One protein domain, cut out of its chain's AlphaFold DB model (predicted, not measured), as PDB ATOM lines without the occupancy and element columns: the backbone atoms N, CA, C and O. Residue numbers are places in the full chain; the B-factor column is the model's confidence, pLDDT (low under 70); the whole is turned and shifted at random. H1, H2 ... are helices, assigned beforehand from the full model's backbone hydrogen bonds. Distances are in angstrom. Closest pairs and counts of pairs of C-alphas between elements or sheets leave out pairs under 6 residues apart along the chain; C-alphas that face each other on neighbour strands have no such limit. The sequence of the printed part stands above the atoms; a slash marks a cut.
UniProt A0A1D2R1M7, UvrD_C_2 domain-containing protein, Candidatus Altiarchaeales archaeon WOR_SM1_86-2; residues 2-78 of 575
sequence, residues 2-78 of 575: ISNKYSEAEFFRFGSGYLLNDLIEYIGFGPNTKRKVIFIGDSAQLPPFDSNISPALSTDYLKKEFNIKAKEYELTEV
ATOM      1  N   ILE A   2     -24.741 -20.758  20.827       85.31
ATOM      2  CA  ILE A   2     -24.174 -21.967  20.200       85.31
ATOM      3  C   ILE A   2     -23.022 -22.494  21.070       85.31
ATOM      4  O   ILE A   2     -21.946 -21.894  21.112       85.31
ATOM      5  N   SER A   3     -23.253 -23.592  21.795       86.06
ATOM      6  CA  SER A   3     -22.240 -24.260  22.620       86.06
ATOM      7  C   SER A   3     -21.625 -25.457  21.887       86.06
ATOM      8  O   SER A   3     -22.208 -26.004  20.953       86.06
ATOM      9  N   ASN A   4     -20.444 -25.882  22.337       89.50
ATOM     10  CA  ASN A   4     -19.847 -27.162  21.950       89.50
ATOM     11  C   ASN A   4     -19.635 -28.056  23.180       89.50
ATOM     12  O   ASN A   4     -18.599 -28.696  23.335       89.50
ATOM     13  N   LYS A   5     -20.596 -28.028  24.107       86.50
ATOM     14  CA  LYS A   5     -20.628 -28.910  25.274       86.50
ATOM     15  C   LYS A   5     -21.663 -29.997  25.059       86.50
ATOM     16  O   LYS A   5     -22.702 -29.720  24.466       86.50
ATOM     17  N   TYR A   6     -21.379 -31.184  25.591       87.44
ATOM     18  CA  TYR A   6     -22.321 -32.293  25.571       87.44
ATOM     19  C   TYR A   6     -23.606 -31.909  26.305       87.44
ATOM     20  O   TYR A   6     -23.554 -31.432  27.441       87.44
ATOM     21  N   SER A   7     -24.745 -32.124  25.659       81.00
ATOM     22  CA  SER A   7     -26.069 -31.927  26.232       81.00
ATOM     23  C   SER A   7     -26.973 -33.097  25.857       81.00
ATOM     24  O   SER A   7     -27.133 -33.432  24.685       81.00
ATOM     25  N   GLU A   8     -27.568 -33.709  26.874       77.50
ATOM     26  CA  GLU A   8     -28.514 -34.813  26.751       77.50
ATOM     27  C   GLU A   8     -29.607 -34.621  27.805       77.50
ATOM     28  O   GLU A   8     -29.309 -34.320  28.962       77.50
ATOM     29  N   ALA A   9     -30.868 -34.740  27.389       68.25
ATOM     30  CA  ALA A   9     -31.997 -34.815  28.305       68.25
ATOM     31  C   ALA A   9     -32.287 -36.287  28.626       68.25
ATOM     32  O   ALA A   9     -31.938 -37.174  27.851       68.25
ATOM     33  N   GLU A  10     -32.980 -36.551  29.735       65.19
ATOM     34  CA  GLU A  10     -33.227 -37.914  30.237       65.19
ATOM     35  C   GLU A  10     -33.873 -38.858  29.199       65.19
ATOM     36  O   GLU A  10     -33.607 -40.057  29.199       65.19
ATOM     37  N   PHE A  11     -34.672 -38.315  28.272       64.69
ATOM     38  CA  PHE A  11     -35.421 -39.095  27.278       64.69
ATOM     39  C   PHE A  11     -34.994 -38.864  25.824       64.69
ATOM     40  O   PHE A  11     -35.445 -39.591  24.938       64.69
ATOM     41  N   PHE A  12     -34.165 -37.856  25.542       67.31
ATOM     42  CA  PHE A  12     -33.759 -37.537  24.174       67.31
ATOM     43  C   PHE A  12     -32.422 -36.798  24.124       67.31
ATOM     44  O   PHE A  12     -32.114 -35.928  24.939       67.31
ATOM     45  N   ARG A  13     -31.661 -37.109  23.076       80.38
ATOM     46  CA  ARG A  13     -30.441 -36.409  22.689       80.38
ATOM     47  C   ARG A  13     -30.616 -35.865  21.279       80.38
ATOM     48  O   ARG A  13     -30.974 -36.615  20.370       80.38
ATOM     49  N   PHE A  14     -30.350 -34.579  21.088       79.50
ATOM     50  CA  PHE A  14     -30.312 -33.979  19.756       79.50
ATOM     51  C   PHE A  14     -28.940 -34.209  19.119       79.50
ATOM     52  O   PHE A  14     -27.924 -33.903  19.740       79.50
ATOM     53  N   GLY A  15     -28.917 -34.743  17.894       87.12
ATOM     54  CA  GLY A  15     -27.681 -34.984  17.145       87.12
ATOM     55  C   GLY A  15     -26.650 -35.806  17.930       87.12
ATOM     56  O   GLY A  15     -26.984 -36.823  18.555       87.12
ATOM     57  N   SER A  16     -25.392 -35.362  17.913       89.62
ATOM     58  CA  SER A  16     -24.321 -35.958  18.725       89.62
ATOM     59  C   SER A  16     -24.356 -35.513  20.193       89.62
ATOM     60  O   SER A  16     -23.624 -36.060  21.016       89.62
ATOM     61  N   GLY A  17     -25.206 -34.540  20.535       89.25
ATOM     62  CA  GLY A  17     -25.197 -33.835  21.817       89.25
ATOM     63  C   GLY A  17     -24.282 -32.606  21.827       89.25
ATOM     64  O   GLY A  17     -24.209 -31.927  22.847       89.25
ATOM     65  N   TYR A  18     -23.606 -32.290  20.716       91.50
ATOM     66  CA  TYR A  18     -22.705 -31.143  20.571       91.50
ATOM     67  C   TYR A  18     -23.181 -30.224  19.440       91.50
ATOM     68  O   TYR A  18     -22.832 -30.421  18.279       91.50
ATOM     69  N   LEU A  19     -23.943 -29.178  19.775       91.81
ATOM     70  CA  LEU A  19     -24.609 -28.327  18.779       91.81
ATOM     71  C   LEU A  19     -23.645 -27.699  17.755       91.81
ATOM     72  O   LEU A  19     -23.927 -27.725  16.558       91.81
ATOM     73  N   LEU A  20     -22.521 -27.120  18.199       93.06
ATOM     74  CA  LEU A  20     -21.551 -26.532  17.270       93.06
ATOM     75  C   LEU A  20     -20.919 -27.601  16.374       93.06
ATOM     76  O   LEU A  20     -20.813 -27.374  15.175       93.06
ATOM     77  N   ASN A  21     -20.528 -28.751  16.929       93.88
ATOM     78  CA  ASN A  21     -19.984 -29.856  16.142       93.88
ATOM     79  C   ASN A  21     -20.978 -30.325  15.073       93.88
ATOM     80  O   ASN A  21     -20.621 -30.380  13.900       93.88
ATOM     81  N   ASP A  22     -22.230 -30.567  15.465       93.88
ATOM     82  CA  ASP A  22     -23.293 -31.005  14.557       93.88
ATOM     83  C   ASP A  22     -23.527 -29.984  13.436       93.88
ATOM     84  O   ASP A  22     -23.661 -30.347  12.266       93.88
ATOM     85  N   LEU A  23     -23.515 -28.688  13.770       93.44
ATOM     86  CA  LEU A  23     -23.635 -27.611  12.790       93.44
ATOM     87  C   LEU A  23     -22.457 -27.619  11.801       93.44
ATOM     88  O   LEU A  23     -22.674 -27.574  10.589       93.44
ATOM     89  N   ILE A  24     -21.219 -27.678  12.299       91.94
ATOM     90  CA  ILE A  24     -20.000 -27.677  11.476       91.94
ATOM     91  C   ILE A  24     -19.950 -28.902  10.554       91.94
ATOM     92  O   ILE A  24     -19.644 -28.759   9.365       91.94
ATOM     93  N   GLU A  25     -20.288 -30.082  11.076       91.38
ATOM     94  CA  GLU A  25     -20.360 -31.330  10.314       91.38
ATOM     95  C   GLU A  25     -21.416 -31.238   9.207       91.38
ATOM     96  O   GLU A  25     -21.123 -31.523   8.045       91.38
ATOM     97  N   TYR A  26     -22.609 -30.733   9.534       91.19
ATOM     98  CA  TYR A  26     -23.690 -30.527   8.571       91.19
ATOM     99  C   TYR A  26     -23.302 -29.568   7.431       91.19
ATOM    100  O   TYR A  26     -23.606 -29.811   6.255       91.19
ATOM    101  N   ILE A  27     -22.608 -28.471   7.754       91.12
ATOM    102  CA  ILE A  27     -22.119 -27.521   6.748       91.12
ATOM    103  C   ILE A  27     -21.063 -28.180   5.856       91.12
ATOM    104  O   ILE A  27     -21.078 -27.946   4.642       91.12
ATOM    105  N   GLY A  28     -20.183 -29.002   6.434       87.81
ATOM    106  CA  GLY A  28     -19.156 -29.754   5.719       87.81
ATOM    107  C   GLY A  28     -18.121 -28.836   5.068       87.81
ATOM    108  O   GLY A  28     -18.117 -28.663   3.844       87.81
ATOM    109  N   PHE A  29     -17.236 -28.233   5.872       82.38
ATOM    110  CA  PHE A  29     -16.170 -27.342   5.393       82.38
ATOM    111  C   PHE A  29     -15.033 -28.099   4.668       82.38
ATOM    112  O   PHE A  29     -13.906 -28.166   5.145       82.38
ATOM    113  N   GLY A  30     -15.328 -28.704   3.513       76.81
ATOM    114  CA  GLY A  30     -14.352 -29.382   2.649       76.81
ATOM    115  C   GLY A  30     -13.888 -28.532   1.453       76.81
ATOM    116  O   GLY A  30     -14.499 -27.503   1.161       76.81
ATOM    117  N   PRO A  31     -12.870 -28.974   0.687       72.19
ATOM    118  CA  PRO A  31     -12.296 -28.219  -0.439       72.19
ATOM    119  C   PRO A  31     -13.303 -27.801  -1.523       72.19
ATOM    120  O   PRO A  31     -13.100 -26.801  -2.204       72.19
ATOM    121  N   ASN A  32     -14.398 -28.554  -1.669       78.25
ATOM    122  CA  ASN A  32     -15.435 -28.325  -2.679       78.25
ATOM    123  C   ASN A  32     -16.674 -27.594  -2.135       78.25
ATOM    124  O   ASN A  32     -17.657 -27.424  -2.860       78.25
ATOM    125  N   THR A  33     -16.675 -27.183  -0.864       78.94
ATOM    126  CA  THR A  33     -17.831 -26.505  -0.271       78.94
ATOM    127  C   THR A  33     -17.927 -25.061  -0.766       78.94
ATOM    128  O   THR A  33     -16.947 -24.319  -0.798       78.94
ATOM    129  N   LYS A  34     -19.132 -24.637  -1.153       85.81
ATOM    130  CA  LYS A  34     -19.434 -23.230  -1.484       85.81
ATOM    131  C   LYS A  34     -20.159 -22.503  -0.350       85.81
ATOM    132  O   LYS A  34     -20.489 -21.326  -0.484       85.81
ATOM    133  N   ARG A  35     -20.453 -23.210   0.742       89.00
ATOM    134  CA  ARG A  35     -21.223 -22.689   1.872       89.00
ATOM    135  C   ARG A  35     -20.355 -21.726   2.680       89.00
ATOM    136  O   ARG A  35     -19.171 -21.973   2.894       89.00
ATOM    137  N   LYS A  36     -20.956 -20.627   3.128       88.44
ATOM    138  CA  LYS A  36     -20.338 -19.649   4.028       88.44
ATOM    139  C   LYS A  36     -21.192 -19.540   5.279       88.44
ATOM    140  O   LYS A  36     -22.414 -19.592   5.185       88.44
ATOM    141  N   VAL A  37     -20.540 -19.364   6.419       90.44
ATOM    142  CA  VAL A  37     -21.200 -19.103   7.698       90.44
ATOM    143  C   VAL A  37     -20.688 -17.789   8.242       90.44
ATOM    144  O   VAL A  37     -19.493 -17.506   8.163       90.44
ATOM    145  N   ILE A  38     -21.611 -16.998   8.772       92.94
ATOM    146  CA  ILE A  38     -21.325 -15.754   9.471       92.94
ATOM    147  C   ILE A  38     -21.883 -15.931  10.878       92.94
ATOM    148  O   ILE A  38     -23.094 -16.045  11.052       92.94
ATOM    149  N   PHE A  39     -20.998 -15.994  11.870       92.44
ATOM    150  CA  PHE A  39     -21.400 -15.928  13.269       92.44
ATOM    151  C   PHE A  39     -21.461 -14.462  13.689       92.44
ATOM    152  O   PHE A  39     -20.509 -13.715  13.470       92.44
ATOM    153  N   ILE A  40     -22.587 -14.063  14.273       92.00
ATOM    154  CA  ILE A  40     -22.825 -12.713  14.785       92.00
ATOM    155  C   ILE A  40     -23.158 -12.850  16.266       92.00
ATOM    156  O   ILE A  40     -23.928 -13.727  16.657       92.00
ATOM    157  N   GLY A  41     -22.561 -12.003  17.094       89.94
ATOM    158  CA  GLY A  41     -22.848 -11.970  18.516       89.94
ATOM    159  C   GLY A  41     -21.949 -10.993  19.251       89.94
ATOM    160  O   GLY A  41     -21.057 -10.377  18.670       89.94
ATOM    161  N   ASP A  42     -22.196 -10.874  20.546       89.19
ATOM    162  CA  ASP A  42     -21.465  -9.972  21.416       89.19
ATOM    163  C   ASP A  42     -20.435 -10.743  22.253       89.19
ATOM    164  O   ASP A  42     -20.778 -11.550  23.119       89.19
ATOM    165  N   SER A  43     -19.152 -10.488  21.995       84.94
ATOM    166  CA  SER A  43     -18.035 -11.141  22.676       84.94
ATOM    167  C   SER A  43     -17.858 -10.710  24.134       84.94
ATOM    168  O   SER A  43     -17.077 -11.359  24.832       84.94
ATOM    169  N   ALA A  44     -18.557  -9.673  24.613       88.88
ATOM    170  CA  ALA A  44     -18.528  -9.207  26.002       88.88
ATOM    171  C   ALA A  44     -19.699  -9.733  26.850       88.88
ATOM    172  O   ALA A  44     -19.632  -9.680  28.079       88.88
ATOM    173  N   GLN A  45     -20.738 -10.295  26.227       90.62
ATOM    174  CA  GLN A  45     -21.832 -10.935  26.955       90.62
ATOM    175  C   GLN A  45     -21.396 -12.239  27.641       90.62
ATOM    176  O   GLN A  45     -20.287 -12.758  27.440       90.62
ATOM    177  N   LEU A  46     -22.285 -12.765  28.482       88.81
ATOM    178  CA  LEU A  46     -22.124 -14.073  29.096       88.81
ATOM    179  C   LEU A  46     -21.908 -15.157  28.021       88.81
ATOM    180  O   LEU A  46     -22.627 -15.194  27.017       88.81
ATOM    181  N   PRO A  47     -20.907 -16.033  28.211       82.88
ATOM    182  CA  PRO A  47     -20.711 -17.195  27.356       82.88
ATOM    183  C   PRO A  47     -21.829 -18.231  27.577       82.88
ATOM    184  O   PRO A  47     -22.592 -18.133  28.544       82.88
ATOM    185  N   PRO A  48     -21.901 -19.275  26.725       79.06
ATOM    186  CA  PRO A  48     -22.731 -20.444  26.988       79.06
ATOM    187  C   PRO A  48     -22.598 -20.937  28.427       79.06
ATOM    188  O   PRO A  48     -21.490 -20.957  28.962       79.06
ATOM    189  N   PHE A  49     -23.713 -21.356  29.033       68.88
ATOM    190  CA  PHE A  49     -23.723 -21.873  30.402       68.88
ATOM    191  C   PHE A  49     -22.621 -22.929  30.591       68.88
ATOM    192  O   PHE A  49     -22.433 -23.792  29.730       68.88
ATOM    193  N   ASP A  50     -21.889 -22.826  31.705       65.62
ATOM    194  CA  ASP A  50     -20.737 -23.669  32.057       65.62
ATOM    195  C   ASP A  50     -19.500 -23.506  31.130       65.62
ATOM    196  O   ASP A  50     -18.520 -24.235  31.239       65.62
ATOM    197  N   SER A  51     -19.477 -22.536  30.215       65.88
ATOM    198  CA  SER A  51     -18.305 -22.209  29.388       65.88
ATOM    199  C   SER A  51     -17.634 -20.911  29.840       65.88
ATOM    200  O   SER A  51     -18.299 -19.988  30.287       65.88
ATOM    201  N   ASN A  52     -16.317 -20.801  29.649       69.69
ATOM    202  CA  ASN A  52     -15.575 -19.543  29.847       69.69
ATOM    203  C   ASN A  52     -15.404 -18.743  28.545       69.69
ATOM    204  O   ASN A  52     -14.893 -17.624  28.566       69.69
ATOM    205  N   ILE A  53     -15.800 -19.326  27.412       78.62
ATOM    206  CA  ILE A  53     -15.672 -18.745  26.073       78.62
ATOM    207  C   ILE A  53     -16.935 -19.000  25.247       78.62
ATOM    208  O   ILE A  53     -17.656 -19.972  25.484       78.62
ATOM    209  N   SER A  54     -17.163 -18.175  24.229       86.62
ATOM    210  CA  SER A  54     -18.169 -18.414  23.188       86.62
ATOM    211  C   SER A  54     -17.506 -19.129  22.003       86.62
ATOM    212  O   SER A  54     -16.863 -18.463  21.192       86.62
ATOM    213  N   PRO A  55     -17.615 -20.467  21.876       88.38
ATOM    214  CA  PRO A  55     -16.804 -21.243  20.931       88.38
ATOM    215  C   PRO A  55     -17.069 -20.864  19.469       88.38
ATOM    216  O   PRO A  55     -16.136 -20.804  18.678       88.38
ATOM    217  N   ALA A  56     -18.317 -20.533  19.123       90.69
ATOM    218  CA  ALA A  56     -18.692 -20.101  17.777       90.69
ATOM    219  C   ALA A  56     -18.125 -18.720  17.385       90.69
ATOM    220  O   ALA A  56     -17.977 -18.439  16.201       90.69
ATOM    221  N   LEU A  57     -17.797 -17.867  18.364       90.50
ATOM    222  CA  LEU A  57     -17.207 -16.542  18.135       90.50
ATOM    223  C   LEU A  57     -15.679 -16.539  18.307       90.50
ATOM    224  O   LEU A  57     -15.042 -15.527  18.050       90.50
ATOM    225  N   SER A  58     -15.077 -17.650  18.744       89.75
ATOM    226  CA  SER A  58     -13.636 -17.739  18.982       89.75
ATOM    227  C   SER A  58     -12.923 -18.313  17.762       89.75
ATOM    228  O   SER A  58     -13.007 -19.507  17.469       89.75
ATOM    229  N   THR A  59     -12.171 -17.462  17.065       91.81
ATOM    230  CA  THR A  59     -11.342 -17.865  15.920       91.81
ATOM    231  C   THR A  59     -10.298 -18.918  16.306       91.81
ATOM    232  O   THR A  59     -10.110 -19.892  15.574       91.81
ATOM    233  N   ASP A  60      -9.688 -18.778  17.484       90.62
ATOM    234  CA  ASP A  60      -8.749 -19.752  18.043       90.62
ATOM    235  C   ASP A  60      -9.404 -21.113  18.304       90.62
ATOM    236  O   ASP A  60      -8.836 -22.145  17.940       90.62
ATOM    237  N   TYR A  61     -10.612 -21.132  18.881       91.31
ATOM    238  CA  TYR A  61     -11.353 -22.372  19.122       91.31
ATOM    239  C   TYR A  61     -11.708 -23.074  17.807       91.31
ATOM    240  O   TYR A  61     -11.430 -24.262  17.649       91.31
ATOM    241  N   LEU A  62     -12.253 -22.337  16.831       93.00
ATOM    242  CA  LEU A  62     -12.617 -22.883  15.519       93.00
ATOM    243  C   LEU A  62     -11.409 -23.468  14.774       93.00
ATOM    244  O   LEU A  62     -11.510 -24.521  14.139       93.00
ATOM    245  N   LYS A  63     -10.247 -22.817  14.879       92.81
ATOM    246  CA  LYS A  63      -9.002 -23.307  14.287       92.81
ATOM    247  C   LYS A  63      -8.479 -24.548  15.006       92.81
ATOM    248  O   LYS A  63      -8.032 -25.477  14.342       92.81
ATOM    249  N   LYS A  64      -8.501 -24.564  16.338       92.69
ATOM    250  CA  LYS A  64      -7.948 -25.665  17.132       92.69
ATOM    251  C   LYS A  64      -8.802 -26.931  17.047       92.69
ATOM    252  O   LYS A  64      -8.250 -28.002  16.827       92.69
ATOM    253  N   GLU A  65     -10.116 -26.803  17.207       92.94
ATOM    254  CA  GLU A  65     -11.025 -27.952  17.328       92.94
ATOM    255  C   GLU A  65     -11.543 -28.443  15.971       92.94
ATOM    256  O   GLU A  65     -11.733 -29.640  15.784       92.94
ATOM    257  N   PHE A  66     -11.726 -27.543  14.996       92.12
ATOM    258  CA  PHE A  66     -12.299 -27.891  13.688       92.12
ATOM    259  C   PHE A  66     -11.350 -27.651  12.504       92.12
ATOM    260  O   PHE A  66     -11.724 -27.908  11.361       92.12
ATOM    261  N   ASN A  67     -10.128 -27.148  12.737       90.25
ATOM    262  CA  ASN A  67      -9.184 -26.739  11.684       90.25
ATOM    263  C   ASN A  67      -9.773 -25.704  10.697       90.25
ATOM    264  O   ASN A  67      -9.391 -25.638   9.526       90.25
ATOM    265  N   ILE A  68     -10.704 -24.869  11.171       90.25
ATOM    266  CA  ILE A  68     -11.367 -23.837  10.369       90.25
ATOM    267  C   ILE A  68     -10.650 -22.500  10.556       90.25
ATOM    268  O   ILE A  68     -10.510 -21.993  11.668       90.25
ATOM    269  N   LYS A  69     -10.227 -21.882   9.449       89.38
ATOM    270  CA  LYS A  69      -9.701 -20.509   9.451       89.38
ATOM    271  C   LYS A  69     -10.855 -19.519   9.304       89.38
ATOM    272  O   LYS A  69     -11.381 -19.346   8.207       89.38
ATOM    273  N   ALA A  70     -11.225 -18.869  10.401       90.75
ATOM    274  CA  ALA A  70     -12.230 -17.811  10.421       90.75
ATOM    275  C   ALA A  70     -11.587 -16.413  10.360       90.75
ATOM    276  O   ALA A  70     -10.406 -16.244  10.662       90.75
ATOM    277  N   LYS A  71     -12.376 -15.415   9.954       92.00
ATOM    278  CA  LYS A  71     -12.034 -13.992  10.067       92.00
ATOM    279  C   LYS A  71     -12.938 -13.363  11.120       92.00
ATOM    280  O   LYS A  71     -14.122 -13.689  11.158       92.00
ATOM    281  N   GLU A  72     -12.385 -12.465  11.920       91.50
ATOM    282  CA  GLU A  72     -13.097 -11.743  12.973       91.50
ATOM    283  C   GLU A  72     -13.095 -10.247  12.671       91.50
ATOM    284  O   GLU A  72     -12.092  -9.701  12.205       91.50
ATOM    285  N   TYR A  73     -14.233  -9.607  12.921       90.50
ATOM    286  CA  TYR A  73     -14.436  -8.174  12.772       90.50
ATOM    287  C   TYR A  73     -15.304  -7.700  13.940       90.50
ATOM    288  O   TYR A  73     -16.312  -8.336  14.244       90.50
ATOM    289  N   GLU A  74     -14.924  -6.596  14.584       85.25
ATOM    290  CA  GLU A  74     -15.681  -5.993  15.687       85.25
ATOM    291  C   GLU A  74     -16.244  -4.640  15.238       85.25
ATOM    292  O   GLU A  74     -15.513  -3.806  14.702       85.25
ATOM    293  N   LEU A  75     -17.541  -4.421  15.463       85.00
ATOM    294  CA  LEU A  75     -18.166  -3.111  15.292       85.00
ATOM    295  C   LEU A  75     -17.893  -2.278  16.551       85.00
ATOM    296  O   LEU A  75     -18.304  -2.660  17.644       85.00
ATOM    297  N   THR A  76     -17.165  -1.170  16.407       71.06
ATOM    298  CA  THR A  76     -16.717  -0.335  17.540       71.06
ATOM    299  C   THR A  76     -17.548   0.926  17.748       71.06
ATOM    300  O   THR A  76     -17.433   1.561  18.792       71.06
ATOM    301  N   GLU A  77     -18.343   1.315  16.755       67.81
ATOM    302  CA  GLU A  77     -19.193   2.499  16.824       67.81
ATOM    303  C   GLU A  77     -20.543   2.128  17.439       67.81
ATOM    304  O   GLU A  77     -21.236   1.232  16.954       67.81
ATOM    305  N   VAL A  78     -20.905   2.798  18.536       64.56
ATOM    306  CA  VAL A  78     -22.187   2.576  19.203       64.56
ATOM    307  C   VAL A  78     -23.212   3.565  18.662       64.56
ATOM    308  O   VAL A  78     -23.068   4.768  18.842       64.56
TER     309      VAL A  78
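What this domain is: This is residues 2 to 78 of the 575 residues of the protein "UvrD_C_2 domain-containing protein" of Candidatus Altiarchaeales archaeon WOR_SM1_86-2 (UniProt A0A1D2R1M7). There is little regular structure here: two short helices, H1 then H2, sit near each other amid long loops. A loop reaching Phe 11 and a tail reaching Glu 77 extend to opposite ends of the longest axis. The printed part has 77 residues, 17 of them in the two helices, under half; it is all helix, with no named strand. It is only just loose, close to compact, with a radius of gyration of the C-alphas of 13.9 A and spans of 46 by 35 by 20 A.

Where its parts are: Pass residues 2 to 18 and find C-alpha 19 at (-24.609, -28.327, 18.779); from there H1, residues 19 to 27, runs 12.3 A. H2, residues 59 to 66, runs 10.3 A to C-alpha 66 at (-12.299, -27.891, 13.688).

How they stand to each other: H1 and H2 are near each other, their closest C-alphas 8.0 A apart. In both, each O i to N i+4 pair is within hydrogen-bond range.

The domain as a whole: The C-alphas of Phe 11 and Glu 77, the two farthest apart, are 45.9 A apart. The printed part has no cut. The link from H1 to H2, 31 residues, is long. Look for pLDDT under 70 at residues 9 to 12, 49 to 52 and 77 to 78.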